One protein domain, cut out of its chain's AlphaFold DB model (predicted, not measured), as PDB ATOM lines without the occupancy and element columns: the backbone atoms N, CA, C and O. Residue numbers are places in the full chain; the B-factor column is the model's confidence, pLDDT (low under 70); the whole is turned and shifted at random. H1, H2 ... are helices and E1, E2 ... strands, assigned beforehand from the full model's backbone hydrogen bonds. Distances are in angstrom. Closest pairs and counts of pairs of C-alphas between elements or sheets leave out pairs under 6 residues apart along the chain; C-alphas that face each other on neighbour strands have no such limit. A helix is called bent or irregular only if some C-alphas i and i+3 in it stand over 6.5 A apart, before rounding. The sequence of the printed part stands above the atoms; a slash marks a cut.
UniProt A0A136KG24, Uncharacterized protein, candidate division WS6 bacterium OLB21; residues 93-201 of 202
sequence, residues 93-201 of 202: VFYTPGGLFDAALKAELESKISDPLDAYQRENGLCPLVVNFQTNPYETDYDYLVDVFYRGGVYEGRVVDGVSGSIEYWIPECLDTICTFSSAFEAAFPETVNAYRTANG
ATOM      1  N   VAL A  93     102.889 -41.544  35.801       96.94
ATOM      2  CA  VAL A  93     102.203 -42.358  34.789       96.94
ATOM      3  C   VAL A  93     100.986 -43.050  35.400       96.94
ATOM      4  O   VAL A  93     101.088 -43.753  36.408       96.94
ATOM      5  N   PHE A  94      99.819 -42.867  34.780       96.81
ATOM      6  CA  PHE A  94      98.554 -43.473  35.192       96.81
ATOM      7  C   PHE A  94      97.976 -44.365  34.098       96.81
ATOM      8  O   PHE A  94      98.193 -44.157  32.907       96.81
ATOM      9  N   TYR A  95      97.188 -45.347  34.532       95.94
ATOM     10  CA  TYR A  95      96.492 -46.290  33.666       95.94
ATOM     11  C   TYR A  95      95.020 -46.337  34.058       95.94
ATOM     12  O   TYR A  95      94.696 -46.634  35.213       95.94
ATOM     13  N   THR A  96      94.132 -46.080  33.102       93.62
ATOM     14  CA  THR A  96      92.701 -45.903  33.350       93.62
ATOM     15  C   THR A  96      91.850 -46.740  32.383       93.62
ATOM     16  O   THR A  96      91.844 -46.487  31.184       93.62
ATOM     17  N   PRO A  97      91.071 -47.719  32.870       87.75
ATOM     18  CA  PRO A  97      91.065 -48.249  34.230       87.75
ATOM     19  C   PRO A  97      92.299 -49.136  34.484       87.75
ATOM     20  O   PRO A  97      92.647 -49.996  33.678       87.75
ATOM     21  N   GLY A  98      92.936 -48.987  35.648       78.94
ATOM     22  CA  GLY A  98      94.245 -49.603  35.921       78.94
ATOM     23  C   GLY A  98      94.296 -51.135  35.903       78.94
ATOM     24  O   GLY A  98      95.384 -51.699  35.809       78.94
ATOM     25  N   GLY A  99      93.144 -51.811  35.974       80.62
ATOM     26  CA  GLY A  99      93.039 -53.273  35.917       80.62
ATOM     27  C   GLY A  99      93.093 -53.878  34.511       80.62
ATOM     28  O   GLY A  99      93.146 -55.098  34.403       80.62
ATOM     29  N   LEU A 100      93.066 -53.059  33.453       85.50
ATOM     30  CA  LEU A 100      93.092 -53.531  32.059       85.50
ATOM     31  C   LEU A 100      94.488 -53.515  31.426       85.50
ATOM     32  O   LEU A 100      94.645 -53.964  30.297       85.50
ATOM     33  N   PHE A 101      95.498 -53.037  32.154       91.75
ATOM     34  CA  PHE A 101      96.869 -52.926  31.668       91.75
ATOM     35  C   PHE A 101      97.764 -53.901  32.430       91.75
ATOM     36  O   PHE A 101      98.042 -53.701  33.619       91.75
ATOM     37  N   ASP A 102      98.208 -54.964  31.759       91.94
ATOM     38  CA  ASP A 102      99.183 -55.891  32.330       91.94
ATOM     39  C   ASP A 102     100.604 -55.295  32.340       91.94
ATOM     40  O   ASP A 102     100.867 -54.240  31.766       91.94
ATOM     41  N   ALA A 103     101.535 -55.945  33.040       94.06
ATOM     42  CA  ALA A 103     102.891 -55.423  33.199       94.06
ATOM     43  C   ALA A 103     103.676 -55.335  31.877       94.06
ATOM     44  O   ALA A 103     104.523 -54.456  31.744       94.06
ATOM     45  N   ALA A 104     103.408 -56.228  30.919       93.00
ATOM     46  CA  ALA A 104     104.100 -56.228  29.636       93.00
ATOM     47  C   ALA A 104     103.623 -55.055  28.774       93.00
ATOM     48  O   ALA A 104     104.445 -54.300  28.262       93.00
ATOM     49  N   LEU A 105     102.307 -54.845  28.708       92.00
ATOM     50  CA  LEU A 105     101.703 -53.715  28.016       92.00
ATOM     51  C   LEU A 105     102.127 -52.380  28.640       92.00
ATOM     52  O   LEU A 105     102.435 -51.443  27.914       92.00
ATOM     53  N   LYS A 106     102.189 -52.285  29.975       94.31
ATOM     54  CA  LYS A 106     102.681 -51.076  30.658       94.31
ATOM     55  C   LYS A 106     104.107 -50.733  30.251       94.31
ATOM     56  O   LYS A 106     104.355 -49.599  29.865       94.31
ATOM     57  N   ALA A 107     105.004 -51.718  30.274       95.31
ATOM     58  CA  ALA A 107     106.389 -51.521  29.860       95.31
ATOM     59  C   ALA A 107     106.501 -51.133  28.373       95.31
ATOM     60  O   ALA A 107     107.340 -50.311  28.006       95.31
ATOM     61  N   GLU A 108     105.654 -51.697  27.508       94.38
ATOM     62  CA  GLU A 108     105.624 -51.329  26.091       94.38
ATOM     63  C   GLU A 108     105.125 -49.890  25.884       94.38
ATOM     64  O   GLU A 108     105.769 -49.123  25.173       94.38
ATOM     65  N   LEU A 109     104.029 -49.497  26.543       94.50
ATOM     66  CA  LEU A 109     103.502 -48.130  26.506       94.50
ATOM     67  C   LEU A 109     104.510 -47.118  27.063       94.50
ATOM     68  O   LEU A 109     104.682 -46.049  26.484       94.50
ATOM     69  N   GLU A 110     105.200 -47.448  28.155       96.12
ATOM     70  CA  GLU A 110     106.201 -46.555  28.739       96.12
ATOM     71  C   GLU A 110     107.392 -46.359  27.791       96.12
ATOM     72  O   GLU A 110     107.670 -45.238  27.362       96.12
ATOM     73  N   SER A 111     108.015 -47.462  27.361       96.50
ATOM     74  CA  SER A 111     109.220 -47.423  26.519       96.50
ATOM     75  C   SER A 111     108.991 -46.815  25.136       96.50
ATOM     76  O   SER A 111     109.894 -46.191  24.578       96.50
ATOM     77  N   LYS A 112     107.794 -46.986  24.562       96.00
ATOM     78  CA  LYS A 112     107.479 -46.471  23.225       96.00
ATOM     79  C   LYS A 112     106.831 -45.099  23.234       96.00
ATOM     80  O   LYS A 112     106.914 -44.411  22.218       96.00
ATOM     81  N   ILE A 113     106.180 -44.705  24.331       95.94
ATOM     82  CA  ILE A 113     105.385 -43.476  24.386       95.94
ATOM     83  C   ILE A 113     105.859 -42.546  25.492       95.94
ATOM     84  O   ILE A 113     106.382 -41.482  25.168       95.94
ATOM     85  N   SER A 114     105.663 -42.884  26.771       96.94
ATOM     86  CA  SER A 114     105.880 -41.897  27.842       96.94
ATOM     87  C   SER A 114     107.340 -41.496  27.996       96.94
ATOM     88  O   SER A 114     107.608 -40.313  28.175       96.94
ATOM     89  N   ASP A 115     108.273 -42.440  27.890       97.31
ATOM     90  CA  ASP A 115     109.702 -42.189  28.087       97.31
ATOM     91  C   ASP A 115     110.294 -41.282  26.994       97.31
ATOM     92  O   ASP A 115     110.872 -40.241  27.335       97.31
ATOM     93  N   PRO A 116     110.133 -41.584  25.684       97.25
ATOM     94  CA  PRO A 116     110.622 -40.688  24.640       97.25
ATOM     95  C   PRO A 116     109.867 -39.354  24.620       97.25
ATOM     96  O   PRO A 116     110.479 -38.317  24.361       97.25
ATOM     97  N   LEU A 117     108.565 -39.338  24.928       96.00
ATOM     98  CA  LEU A 117     107.812 -38.090  25.047       96.00
ATOM     99  C   LEU A 117     108.395 -37.216  26.157       96.00
ATOM    100  O   LEU A 117     108.721 -36.056  25.918       96.00
ATOM    101  N   ASP A 118     108.557 -37.765  27.360       95.94
ATOM    102  CA  ASP A 118     109.045 -37.015  28.514       95.94
ATOM    103  C   ASP A 118     110.434 -36.426  28.262       95.94
ATOM    104  O   ASP A 118     110.654 -35.227  28.469       95.94
ATOM    105  N   ALA A 119     111.345 -37.239  27.724       95.81
ATOM    106  CA  ALA A 119     112.691 -36.800  27.395       95.81
ATOM    107  C   ALA A 119     112.694 -35.673  26.348       95.81
ATOM    108  O   ALA A 119     113.324 -34.635  26.569       95.81
ATOM    109  N   TYR A 120     111.956 -35.829  25.243       95.56
ATOM    110  CA  TYR A 120     111.906 -34.814  24.189       95.56
ATOM    111  C   TYR A 120     111.291 -33.507  24.695       95.56
ATOM    112  O   TYR A 120     111.822 -32.424  24.439       95.56
ATOM    113  N   GLN A 121     110.187 -33.585  25.442       93.88
ATOM    114  CA  GLN A 121     109.503 -32.399  25.948       93.88
ATOM    115  C   GLN A 121     110.390 -31.620  26.930       93.88
ATOM    116  O   GLN A 121     110.483 -30.395  26.830       93.88
ATOM    117  N   ARG A 122     111.131 -32.314  27.805       93.38
ATOM    118  CA  ARG A 122     112.084 -31.681  28.735       93.38
ATOM    119  C   ARG A 122     113.249 -30.998  28.036       93.38
ATOM    120  O   ARG A 122     113.651 -29.918  28.474       93.38
ATOM    121  N   GLU A 123     113.782 -31.584  26.965       92.94
ATOM    122  CA  GLU A 123     114.815 -30.940  26.139       92.94
ATOM    123  C   GLU A 123     114.297 -29.670  25.447       92.94
ATOM    124  O   GLU A 123     115.061 -28.729  25.230       92.94
ATOM    125  N   ASN A 124     112.991 -29.609  25.174       90.50
ATOM    126  CA  ASN A 124     112.308 -28.464  24.570       90.50
ATOM    127  C   ASN A 124     111.708 -27.484  25.601       90.50
ATOM    128  O   ASN A 124     110.952 -26.580  25.244       90.50
ATOM    129  N   GLY A 125     112.060 -27.618  26.885       90.44
ATOM    130  CA  GLY A 125     111.644 -26.686  27.937       90.44
ATOM    131  C   GLY A 125     110.227 -26.903  28.476       90.44
ATOM    132  O   GLY A 125     109.749 -26.091  29.272       90.44
ATOM    133  N   LEU A 126     109.557 -27.985  28.079       91.25
ATOM    134  CA  LEU A 126     108.259 -28.393  28.603       91.25
ATOM    135  C   LEU A 126     108.447 -29.388  29.759       91.25
ATOM    136  O   LEU A 126     109.355 -30.210  29.761       91.25
ATOM    137  N   CYS A 127     107.583 -29.307  30.772       93.25
ATOM    138  CA  CYS A 127     107.606 -30.225  31.913       93.25
ATOM    139  C   CYS A 127     106.307 -31.034  31.934       93.25
ATOM    140  O   CYS A 127     105.318 -30.533  32.487       93.25
ATOM    141  N   PRO A 128     106.267 -32.246  31.364       95.00
ATOM    142  CA  PRO A 128     105.171 -33.168  31.627       95.00
ATOM    143  C   PRO A 128     105.049 -33.405  33.140       95.00
ATOM    144  O   PRO A 128     106.040 -33.419  33.869       95.00
ATOM    145  N   LEU A 129     103.816 -33.481  33.631       95.19
ATOM    146  CA  LEU A 129     103.493 -33.799  35.024       95.19
ATOM    147  C   LEU A 129     102.792 -35.142  35.114       95.19
ATOM    148  O   LEU A 129     103.097 -35.929  36.000       95.19
ATOM    149  N   VAL A 130     101.842 -35.378  34.213       96.50
ATOM    150  CA  VAL A 130     101.033 -36.591  34.193       96.50
ATOM    151  C   VAL A 130     100.937 -37.103  32.767       96.50
ATOM    152  O   VAL A 130     100.589 -36.330  31.876       96.50
ATOM    153  N   VAL A 131     101.184 -38.398  32.578       97.31
ATOM    154  CA  VAL A 131     100.822 -39.149  31.372       97.31
ATOM    155  C   VAL A 131      99.786 -40.196  31.773       97.31
ATOM    156  O   VAL A 131     100.060 -41.061  32.598       97.31
ATOM    157  N   ASN A 132      98.576 -40.113  31.229       97.25
ATOM    158  CA  ASN A 132      97.487 -41.037  31.529       97.25
ATOM    159  C   ASN A 132      97.129 -41.853  30.288       97.25
ATOM    160  O   ASN A 132      96.623 -41.313  29.307       97.25
ATOM    161  N   PHE A 133      97.358 -43.161  30.365       95.88
ATOM    162  CA  PHE A 133      96.941 -44.129  29.362       95.88
ATOM    163  C   PHE A 133      95.517 -44.592  29.659       95.88
ATOM    164  O   PHE A 133      95.235 -45.086  30.752       95.88
ATOM    165  N   GLN A 134      94.622 -44.474  28.685       94.12
ATOM    166  CA  GLN A 134      93.245 -44.934  28.787       94.12
ATOM    167  C   GLN A 134      92.927 -45.986  27.738       94.12
ATOM    168  O   GLN A 134      93.397 -45.893  26.612       94.12
ATOM    169  N   THR A 135      92.088 -46.961  28.076       90.25
ATOM    170  CA  THR A 135      91.476 -47.815  27.049       90.25
ATOM    171  C   THR A 135      90.469 -47.005  26.242       90.25
ATOM    172  O   THR A 135      89.687 -46.258  26.836       90.25
ATOM    173  N   ASN A 136      90.427 -47.194  24.928       86.88
ATOM    174  CA  ASN A 136      89.441 -46.571  24.057       86.88
ATOM    175  C   ASN A 136      88.302 -47.555  23.733       86.88
ATOM    176  O   ASN A 136      88.479 -48.461  22.924       86.88
ATOM    177  N   PRO A 137      87.110 -47.418  24.341       79.88
ATOM    178  CA  PRO A 137      86.015 -48.356  24.105       79.88
ATOM    179  C   PRO A 137      85.204 -48.046  22.835       79.88
ATOM    180  O   PRO A 137      84.231 -48.754  22.568       79.88
ATOM    181  N   TYR A 138      85.524 -46.971  22.107       78.62
ATOM    182  CA  TYR A 138      84.664 -46.433  21.047       78.62
ATOM    183  C   TYR A 138      85.198 -46.639  19.629       78.62
ATOM    184  O   TYR A 138      84.385 -46.728  18.712       78.62
ATOM    185  N   GLU A 139      86.515 -46.737  19.442       71.75
ATOM    186  CA  GLU A 139      87.132 -46.909  18.123       71.75
ATOM    187  C   GLU A 139      87.782 -48.286  18.018       71.75
ATOM    188  O   GLU A 139      88.501 -48.707  18.919       71.75
ATOM    189  N   THR A 140      87.544 -48.989  16.911       70.94
ATOM    190  CA  THR A 140      88.159 -50.303  16.654       70.94
ATOM    191  C   THR A 140      89.587 -50.210  16.152       70.94
ATOM    192  O   THR A 140      90.264 -51.229  16.130       70.94
ATOM    193  N   ASP A 141      89.994 -49.018  15.721       76.62
ATOM    194  CA  ASP A 141      91.261 -48.769  15.032       76.62
ATOM    195  C   ASP A 141      92.319 -48.180  15.984       76.62
ATOM    196  O   ASP A 141      93.487 -48.079  15.633       76.62
ATOM    197  N   TYR A 142      91.914 -47.786  17.199       81.44
ATOM    198  CA  TYR A 142      92.793 -47.221  18.222       81.44
ATOM    199  C   TYR A 142      92.432 -47.796  19.581       81.44
ATOM    200  O   TYR A 142      91.396 -47.436  20.137       81.44
ATOM    201  N   ASP A 143      93.300 -48.635  20.136       86.94
ATOM    202  CA  ASP A 143      93.047 -49.334  21.397       86.94
ATOM    203  C   ASP A 143      93.180 -48.419  22.623       86.94
ATOM    204  O   ASP A 143      92.537 -48.656  23.655       86.94
ATOM    205  N   TYR A 144      93.996 -47.361  22.524       90.69
ATOM    206  CA  TYR A 144      94.322 -46.506  23.666       90.69
ATOM    207  C   TYR A 144      94.257 -45.006  23.358       90.69
ATOM    208  O   TYR A 144      94.478 -44.557  22.233       90.69
ATOM    209  N   LEU A 145      93.984 -44.223  24.402       92.44
ATOM    210  CA  LEU A 145      94.131 -42.769  24.438       92.44
ATOM    211  C   LEU A 145      95.255 -42.413  25.409       92.44
ATOM    212  O   LEU A 145      95.377 -43.024  26.469       92.44
ATOM    213  N   VAL A 146      96.056 -41.416  25.066       94.88
ATOM    214  CA  VAL A 146      97.132 -40.900  25.910       94.88
ATOM    215  C   VAL A 146      96.878 -39.430  26.155       94.88
ATOM    216  O   VAL A 146      96.855 -38.641  25.213       94.88
ATOM    217  N   ASP A 147      96.713 -39.073  27.420       96.06
ATOM    218  CA  ASP A 147      96.611 -37.689  27.860       96.06
ATOM    219  C   ASP A 147      97.897 -37.266  28.546       96.06
ATOM    220  O   ASP A 147      98.372 -37.945  29.456       96.06
ATOM    221  N   VAL A 148      98.419 -36.107  28.169       96.69
ATOM    222  CA  VAL A 148      99.583 -35.499  28.801       96.69
ATOM    223  C   VAL A 148      99.195 -34.152  29.384       96.69
ATOM    224  O   VAL A 148      98.707 -33.260  28.688       96.69
ATOM    225  N   PHE A 149      99.444 -33.990  30.677       95.31
ATOM    226  CA  PHE A 149      99.265 -32.732  31.389       95.31
ATOM    227  C   PHE A 149     100.629 -32.159  31.727       95.31
ATOM    228  O   PHE A 149     101.435 -32.805  32.396       95.31
ATOM    229  N   TYR A 150     100.875 -30.925  31.308       94.56
ATOM    230  CA  TYR A 150     102.135 -30.235  31.540       94.56
ATOM    231  C   TYR A 150     102.025 -29.240  32.694       94.56
ATOM    232  O   TYR A 150     100.964 -28.679  32.999       94.56
ATOM    233  N   ARG A 151     103.170 -28.921  33.297       88.50
ATOM    234  CA  ARG A 151     103.285 -27.788  34.210       88.50
ATOM    235  C   ARG A 151     102.923 -26.507  33.460       88.50
ATOM    236  O   ARG A 151     103.476 -26.221  32.406       88.50
ATOM    237  N   GLY A 152     102.014 -25.723  34.035       84.75
ATOM    238  CA  GLY A 152     101.477 -24.514  33.399       84.75
ATOM    239  C   GLY A 152     100.096 -24.703  32.766       84.75
ATOM    240  O   GLY A 152      99.540 -23.732  32.267       84.75
ATOM    241  N   GLY A 153      99.516 -25.908  32.841       84.75
ATOM    242  CA  GLY A 153      98.130 -26.163  32.439       84.75
ATOM    243  C   GLY A 153      97.938 -26.452  30.950       84.75
ATOM    244  O   GLY A 153      96.804 -26.437  30.480       84.75
ATOM    245  N   VAL A 154      99.023 -26.710  30.212       89.50
ATOM    246  CA  VAL A 154      98.945 -27.209  28.833       89.50
ATOM    247  C   VAL A 154      98.511 -28.676  28.858       89.50
ATOM    248  O   VAL A 154      98.916 -29.432  29.745       89.50
ATOM    249  N   TYR A 155      97.681 -29.054  27.890       91.94
ATOM    250  CA  TYR A 155      97.157 -30.403  27.703       91.94
ATOM    251  C   TYR A 155      97.415 -30.858  26.265       91.94
ATOM    252  O   TYR A 155      97.200 -30.086  25.329       91.94
ATOM    253  N   GLU A 156      97.842 -32.105  26.111       91.88
ATOM    254  CA  GLU A 156      97.988 -32.798  24.831       91.88
ATOM    255  C   GLU A 156      97.267 -34.144  24.918       91.88
ATOM    256  O   GLU A 156      97.375 -34.838  25.928       91.88
ATOM    257  N   GLY A 157      96.525 -34.506  23.873       90.38
ATOM    258  CA  GLY A 157      95.830 -35.786  23.774       90.38
ATOM    259  C   GLY A 157      96.201 -36.491  22.474       90.38
ATOM    260  O   GLY A 157      96.279 -35.847  21.427       90.38
ATOM    261  N   ARG A 158      96.414 -37.806  22.532       89.00
ATOM    262  CA  ARG A 158      96.791 -38.640  21.385       89.00
ATOM    263  C   ARG A 158      96.025 -39.961  21.385       89.00
ATOM    264  O   ARG A 158      95.796 -40.553  22.433       89.00
ATOM    265  N   VAL A 159      95.678 -40.439  20.194       88.75
ATOM    266  CA  VAL A 159      95.194 -41.810  19.966       88.75
ATOM    267  C   VAL A 159      96.374 -42.733  19.666       88.75
ATOM    268  O   VAL A 159      97.333 -42.322  19.013       88.75
ATOM    269  N   VAL A 160      96.321 -43.970  20.149       87.62
ATOM    270  CA  VAL A 160      97.363 -44.981  19.941       87.62
ATOM    271  C   VAL A 160      96.725 -46.222  19.344       87.62
ATOM    272  O   VAL A 160      95.792 -46.789  19.920       87.62
ATOM    273  N   ASP A 161      97.242 -46.626  18.189       80.81
ATOM    274  CA  ASP A 161      96.877 -47.880  17.541       80.81
ATOM    275  C   ASP A 161      97.604 -49.049  18.231       80.81
ATOM    276  O   ASP A 161      98.805 -48.981  18.514       80.81
ATOM    277  N   GLY A 162      96.858 -50.109  18.534       66.50
ATOM    278  CA  GLY A 162      97.378 -51.404  18.977       66.50
ATOM    279  C   GLY A 162      96.842 -52.587  18.153       66.50
ATOM    280  O   GLY A 162      97.228 -53.735  18.391       66.50
ATOM    281  N   VAL A 163      96.022 -52.328  17.128       55.81
ATOM    282  CA  VAL A 163      95.274 -53.303  16.319       55.81
ATOM    283  C   VAL A 163      96.202 -54.160  15.458       55.81
ATOM    284  O   VAL A 163      95.882 -55.303  15.121       55.81
ATOM    285  N   SER A 164      97.399 -53.659  15.153       57.75
ATOM    286  CA  SER A 164      98.457 -54.417  14.474       57.75
ATOM    287  C   SER A 164      99.245 -55.362  15.399       57.75
ATOM    288  O   SER A 164     100.132 -56.082  14.936       57.75
ATOM    289  N   GLY A 165      98.911 -55.411  16.693       65.75
ATOM    290  CA  GLY A 165      99.575 -56.254  17.688       65.75
ATOM    291  C   GLY A 165     100.880 -55.672  18.237       65.75
ATOM    292  O   GLY A 165     101.594 -56.375  18.952       65.75
ATOM    293  N   SER A 166     101.199 -54.415  17.923       78.12
ATOM    294  CA  SER A 166     102.317 -53.685  18.522       78.12
ATOM    295  C   SER A 166     101.982 -52.211  18.671       78.12
ATOM    296  O   SER A 166     101.471 -51.609  17.732       78.12
ATOM    297  N   ILE A 167     102.341 -51.627  19.812       88.94
ATOM    298  CA  ILE A 167     102.226 -50.185  20.032       88.94
ATOM    299  C   ILE A 167     103.226 -49.465  19.118       88.94
ATOM    300  O   ILE A 167     104.396 -49.859  19.044       88.94
ATOM    301  N   GLU A 168     102.788 -48.426  18.414       90.44
ATOM    302  CA  GLU A 168     103.686 -47.579  17.624       90.44
ATOM    303  C   GLU A 168     104.535 -46.669  18.520       90.44
ATOM    304  O   GLU A 168     104.122 -46.265  19.609       90.44
ATOM    305  N   TYR A 169     105.741 -46.331  18.061       93.31
ATOM    306  CA  TYR A 169     106.571 -45.356  18.764       93.31
ATOM    307  C   TYR A 169     105.931 -43.976  18.693       93.31
ATOM    308  O   TYR A 169     105.493 -43.530  17.630       93.31
ATOM    309  N   TRP A 170     105.931 -43.270  19.820       94.38
ATOM    310  CA  TRP A 170     105.579 -41.862  19.839       94.38
ATOM    311  C   TRP A 170     106.513 -41.082  18.914       94.38
ATOM    312  O   TRP A 170     107.725 -41.294  18.907       94.38
ATOM    313  N   ILE A 171     105.932 -40.169  18.142       92.94
ATOM    314  CA  ILE A 171     106.660 -39.259  17.263       92.94
ATOM    315  C   ILE A 171     106.226 -37.822  17.569       92.94
ATOM    316  O   ILE A 171     105.016 -37.567  17.659       92.94
ATOM    317  N   PRO A 172     107.166 -36.877  17.737       92.88
ATOM    318  CA  PRO A 172     106.816 -35.480  17.945       92.88
ATOM    319  C   PRO A 172     106.174 -34.885  16.690       92.88
ATOM    320  O   PRO A 172     106.578 -35.176  15.562       92.88
ATOM    321  N   GLU A 173     105.190 -34.014  16.897       88.19
ATOM    322  CA  GLU A 173     104.582 -33.223  15.832       88.19
ATOM    323  C   GLU A 173     105.233 -31.838  15.792       88.19
ATOM    324  O   GLU A 173     105.090 -31.045  16.721       88.19
ATOM    325  N   CYS A 174     105.941 -31.532  14.703       87.06
ATOM    326  CA  CYS A 174     106.581 -30.225  14.489       87.06
ATOM    327  C   CYS A 174     105.927 -29.413  13.360       87.06
ATOM    328  O   CYS A 174     106.537 -28.483  12.823       87.06
ATOM    329  N   LEU A 175     104.668 -29.744  13.038       83.06
ATOM    330  CA  LEU A 175     103.835 -29.089  12.025       83.06
ATOM    331  C   LEU A 175     104.582 -28.929  10.687       83.06
ATOM    332  O   LEU A 175     104.921 -29.921  10.048       83.06
ATOM    333  N   ASP A 176     104.863 -27.689  10.286       81.31
ATOM    334  CA  ASP A 176     105.490 -27.338   9.007       81.31
ATOM    335  C   ASP A 176     107.027 -27.463   9.021       81.31
ATOM    336  O   ASP A 176     107.698 -27.091   8.056       81.31
ATOM    337  N   THR A 177     107.609 -27.936  10.125       86.69
ATOM    338  CA  THR A 177     109.061 -28.037  10.309       86.69
ATOM    339  C   THR A 177     109.494 -29.453  10.664       86.69
ATOM    340  O   THR A 177     108.722 -30.253  11.188       86.69
ATOM    341  N   ILE A 178     110.760 -29.766  10.380       91.69
ATOM    342  CA  ILE A 178     111.371 -31.033  10.782       91.69
ATOM    343  C   ILE A 178     111.779 -30.927  12.255       91.69
ATOM    344  O   ILE A 178     112.495 -29.997  12.633       91.69
ATOM    345  N   CYS A 179     111.351 -31.889  13.071       93.50
ATOM    346  CA  CYS A 179     111.763 -32.009  14.462       93.50
ATOM    347  C   CYS A 179     113.264 -32.275  14.542       93.50
ATOM    348  O   CYS A 179     113.795 -33.164  13.871       93.50
ATOM    349  N   THR A 180     113.950 -31.515  15.388       93.94
ATOM    350  CA  THR A 180     115.369 -31.720  15.672       93.94
ATOM    351  C   THR A 180     115.528 -32.541  16.938       93.94
ATOM    352  O   THR A 180     114.923 -32.215  17.958       93.94
ATOM    353  N   PHE A 181     116.389 -33.552  16.895       95.69
ATOM    354  CA  PHE A 181     116.709 -34.383  18.049       95.69
ATOM    355  C   PHE A 181     118.114 -34.060  18.547       95.69
ATOM    356  O   PHE A 181     119.034 -33.846  17.753       95.69
ATOM    357  N   SER A 182     118.290 -34.004  19.866       96.69
ATOM    358  CA  SER A 182     119.625 -33.901  20.446       96.69
ATOM    359  C   SER A 182     120.385 -35.218  20.262       96.69
ATOM    360  O   SER A 182     119.788 -36.287  20.147       96.69
ATOM    361  N   SER A 183     121.719 -35.176  20.299       97.62
ATOM    362  CA  SER A 183     122.524 -36.403  20.264       97.62
ATOM    363  C   SER A 183     122.261 -37.321  21.464       97.62
ATOM    364  O   SER A 183     122.414 -38.534  21.346       97.62
ATOM    365  N   ALA A 184     121.866 -36.758  22.609       96.06
ATOM    366  CA  ALA A 184     121.495 -37.529  23.790       96.06
ATOM    367  C   ALA A 184     120.164 -38.259  23.570       96.06
ATOM    368  O   ALA A 184     120.071 -39.451  23.853       96.06
ATOM    369  N   PHE A 185     119.177 -37.568  22.997       97.56
ATOM    370  CA  PHE A 185     117.890 -38.153  22.647       97.56
ATOM    371  C   PHE A 185     118.034 -39.255  21.594       97.56
ATOM    372  O   PHE A 185     117.525 -40.353  21.787       97.56
ATOM    373  N   GLU A 186     118.783 -39.003  20.515       97.75
ATOM    374  CA  GLU A 186     119.022 -40.003  19.463       97.75
ATOM    375  C   GLU A 186     119.718 -41.261  19.997       97.75
ATOM    376  O   GLU A 186     119.440 -42.364  19.533       97.75
ATOM    377  N   ALA A 187     120.615 -41.108  20.977       97.88
ATOM    378  CA  ALA A 187     121.292 -42.234  21.605       97.88
ATOM    379  C   ALA A 187     120.383 -43.022  22.564       97.88
ATOM    380  O   ALA A 187     120.550 -44.234  22.687       97.88
ATOM    381  N   ALA A 188     119.458 -42.347  23.253       97.62
ATOM    382  CA  ALA A 188     118.556 -42.967  24.222       97.62
ATOM    383  C   ALA A 188     117.318 -43.608  23.574       97.62
ATOM    384  O   ALA A 188     116.875 -44.655  24.038       97.62
ATOM    385  N   PHE A 189     116.792 -43.011  22.499       97.94
ATOM    386  CA  PHE A 189     115.553 -43.424  21.830       97.94
ATOM    387  C   PHE A 189     115.731 -43.554  20.303       97.94
ATOM    388  O   PHE A 189     115.043 -42.873  19.528       97.94
ATOM    389  N   PRO A 190     116.659 -44.405  19.825       97.81
ATOM    390  CA  PRO A 190     116.953 -44.518  18.399       97.81
ATOM    391  C   PRO A 190     115.754 -45.021  17.581       97.81
ATOM    392  O   PRO A 190     115.580 -44.609  16.432       97.81
ATOM    393  N   GLU A 191     114.896 -45.871  18.148       97.19
ATOM    394  CA  GLU A 191     113.703 -46.390  17.478       97.19
ATOM    395  C   GLU A 191     112.638 -45.310  17.270       97.19
ATOM    396  O   GLU A 191     112.069 -45.233  16.182       97.19
ATOM    397  N   THR A 192     112.422 -44.434  18.254       96.69
ATOM    398  CA  THR A 192     111.541 -43.259  18.135       96.69
ATOM    399  C   THR A 192     112.022 -42.329  17.024       96.69
ATOM    400  O   THR A 192     111.235 -41.905  16.176       96.69
ATOM    401  N   VAL A 193     113.328 -42.057  16.964       97.62
ATOM    402  CA  VAL A 193     113.911 -41.227  15.899       97.62
ATOM    403  C   VAL A 193     113.758 -41.894  14.533       97.62
ATOM    404  O   VAL A 193     113.407 -41.233  13.555       97.62
ATOM    405  N   ASN A 194     113.974 -43.206  14.445       97.38
ATOM    406  CA  ASN A 194     113.783 -43.948  13.202       97.38
ATOM    407  C   ASN A 194     112.312 -43.976  12.756       97.38
ATOM    408  O   ASN A 194     112.031 -43.808  11.567       97.38
ATOM    409  N   ALA A 195     111.375 -44.145  13.692       94.75
ATOM    410  CA  ALA A 195     109.941 -44.076  13.429       94.75
ATOM    411  C   ALA A 195     109.549 -42.689  12.901       94.75
ATOM    412  O   ALA A 195     108.886 -42.597  11.869       94.75
ATOM    413  N   TYR A 196     110.049 -41.616  13.527       95.56
ATOM    414  CA  TYR A 196     109.843 -40.247  13.056       95.56
ATOM    415  C   TYR A 196     110.373 -40.042  11.631       95.56
ATOM    416  O   TYR A 196     109.646 -39.543  10.770       95.56
ATOM    417  N   ARG A 197     111.620 -40.449  11.358       95.44
ATOM    418  CA  ARG A 197     112.232 -40.309  10.027       95.44
ATOM    419  C   ARG A 197     111.435 -41.071   8.970       95.44
ATOM    420  O   ARG A 197     111.090 -40.504   7.939       95.44
ATOM    421  N   THR A 198     111.039 -42.306   9.275       94.38
ATOM    422  CA  THR A 198     110.223 -43.142   8.382       94.38
ATOM    423  C   THR A 198     108.866 -42.498   8.086       94.38
ATOM    424  O   THR A 198     108.489 -42.388   6.922       94.38
ATOM    425  N   ALA A 199     108.156 -42.022   9.117       91.19
ATOM    426  CA  ALA A 199     106.843 -41.391   8.973       91.19
ATOM    427  C   ALA A 199     106.884 -40.084   8.156       91.19
ATOM    428  O   ALA A 199     105.894 -39.726   7.522       91.19
ATOM    429  N   ASN A 200     108.031 -39.397   8.137       90.69
ATOM    430  CA  ASN A 200     108.224 -38.126   7.432       90.69
ATOM    431  C   ASN A 200     109.036 -38.255   6.126       90.69
ATOM    432  O   ASN A 200     109.296 -37.245   5.473       90.69
ATOM    433  N   GLY A 201     109.428 -39.470   5.723       91.19
ATOM    434  CA  GLY A 201     110.196 -39.716   4.495       91.19
ATOM    435  C   GLY A 201     111.618 -39.136   4.503       91.19
ATOM    436  O   GLY A 201     112.079 -38.668   3.460       91.19
TER     437      GLY A 201
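This is residues 93 to 201 of the 202 residues of an uncharacterized protein of candidate division WS6 bacterium OLB21 (UniProt A0A136KG24). A strongly twisted sheet of four strands, E1 to E4, has one arm of the bent helix H1, H1b, over one face at E2 and E3, while the other arm, H1a, only grazes the sheet; the short helices H2 and H3 are not on the sheet, H2 packs on H1b, and the lines of H2 and H3 stand at 70.2 degrees, only just about perpendicular. A long stretch with no named element, residues 161 to 182, leads from the sheet across to these two helices. The printed part has 109 residues with three named helices and four named strands, along the chain E1 H1 E2 E3 E4 H2 H3; the sheet runs E1 E2 E3 E4 and is mixed, and the class is mixed, helices and strands. The whole is compact, with a radius of gyration of the C-alphas of 13.9 A and spans of 37 by 33 by 26 A.

Start in the sheet with E2, residues 128 to 135, 20.6 A long. Beside it find E3, residues 144 to 150, 19.7 A, then E4, residues 155 to 160, 16.5 A. On E2's other side is E1, residues 93 to 96, which begins at C-alpha 93 at (102.203, -42.358, 34.789). H1, residues 103 to 123, was assigned as one helix by its hydrogen bonds but is bent: C-alphas 112 and 115 are 6.8 A apart. Its arms are H1a, residues 103 to 112, 14.2 A, and H1b, residues 115 to 123, 12.5 A. Look for H2 at residues 183 to 188 and H3 at residues 190 to 200, 15.4 A, ending at C-alpha 200 at (108.224, -38.126, 7.432).

E2, E3 and E4 form a meander, each strand the antiparallel neighbour of the one before; see N 132 and O 147, 2.8 A, and N 146 and O 158, 2.8 A. E1 and E2 are parallel, with N 94 and O 131 at 2.8 A; with H1 between them they make a strand-helix-strand unit with a left-handed crossover. H1b is on the sheet, and the closest C-alphas of H1b and E2 are Asp 118 and Pro 128, 6.3 A. H1a only grazes the sheet, with residues 106 to 110. H1b and H2 only just touch, with 3 pairs of C-alphas within 8 A, the closest Tyr 120 and Phe 185 at 7.0 A, at a shallow tilt of 20 degrees, opposite ways. H3 is close to H1b but not clearly touching: the closest C-alphas, Pro 116 and Thr 192, are 7.1 A apart. H2 and H3 are not on the sheet. In H1a, H1b, H2 and H3 every O i to N i+4 pair is within hydrogen-bond range.

The two C-alphas farthest apart are Gly 99 and Asp 176, 39.4 A. The printed part has no cut, and E4 to H2 is a long link of 22 residues. Mean pLDDT of the printed part is 90.7; look at residues 162 to 165 for the values under 70.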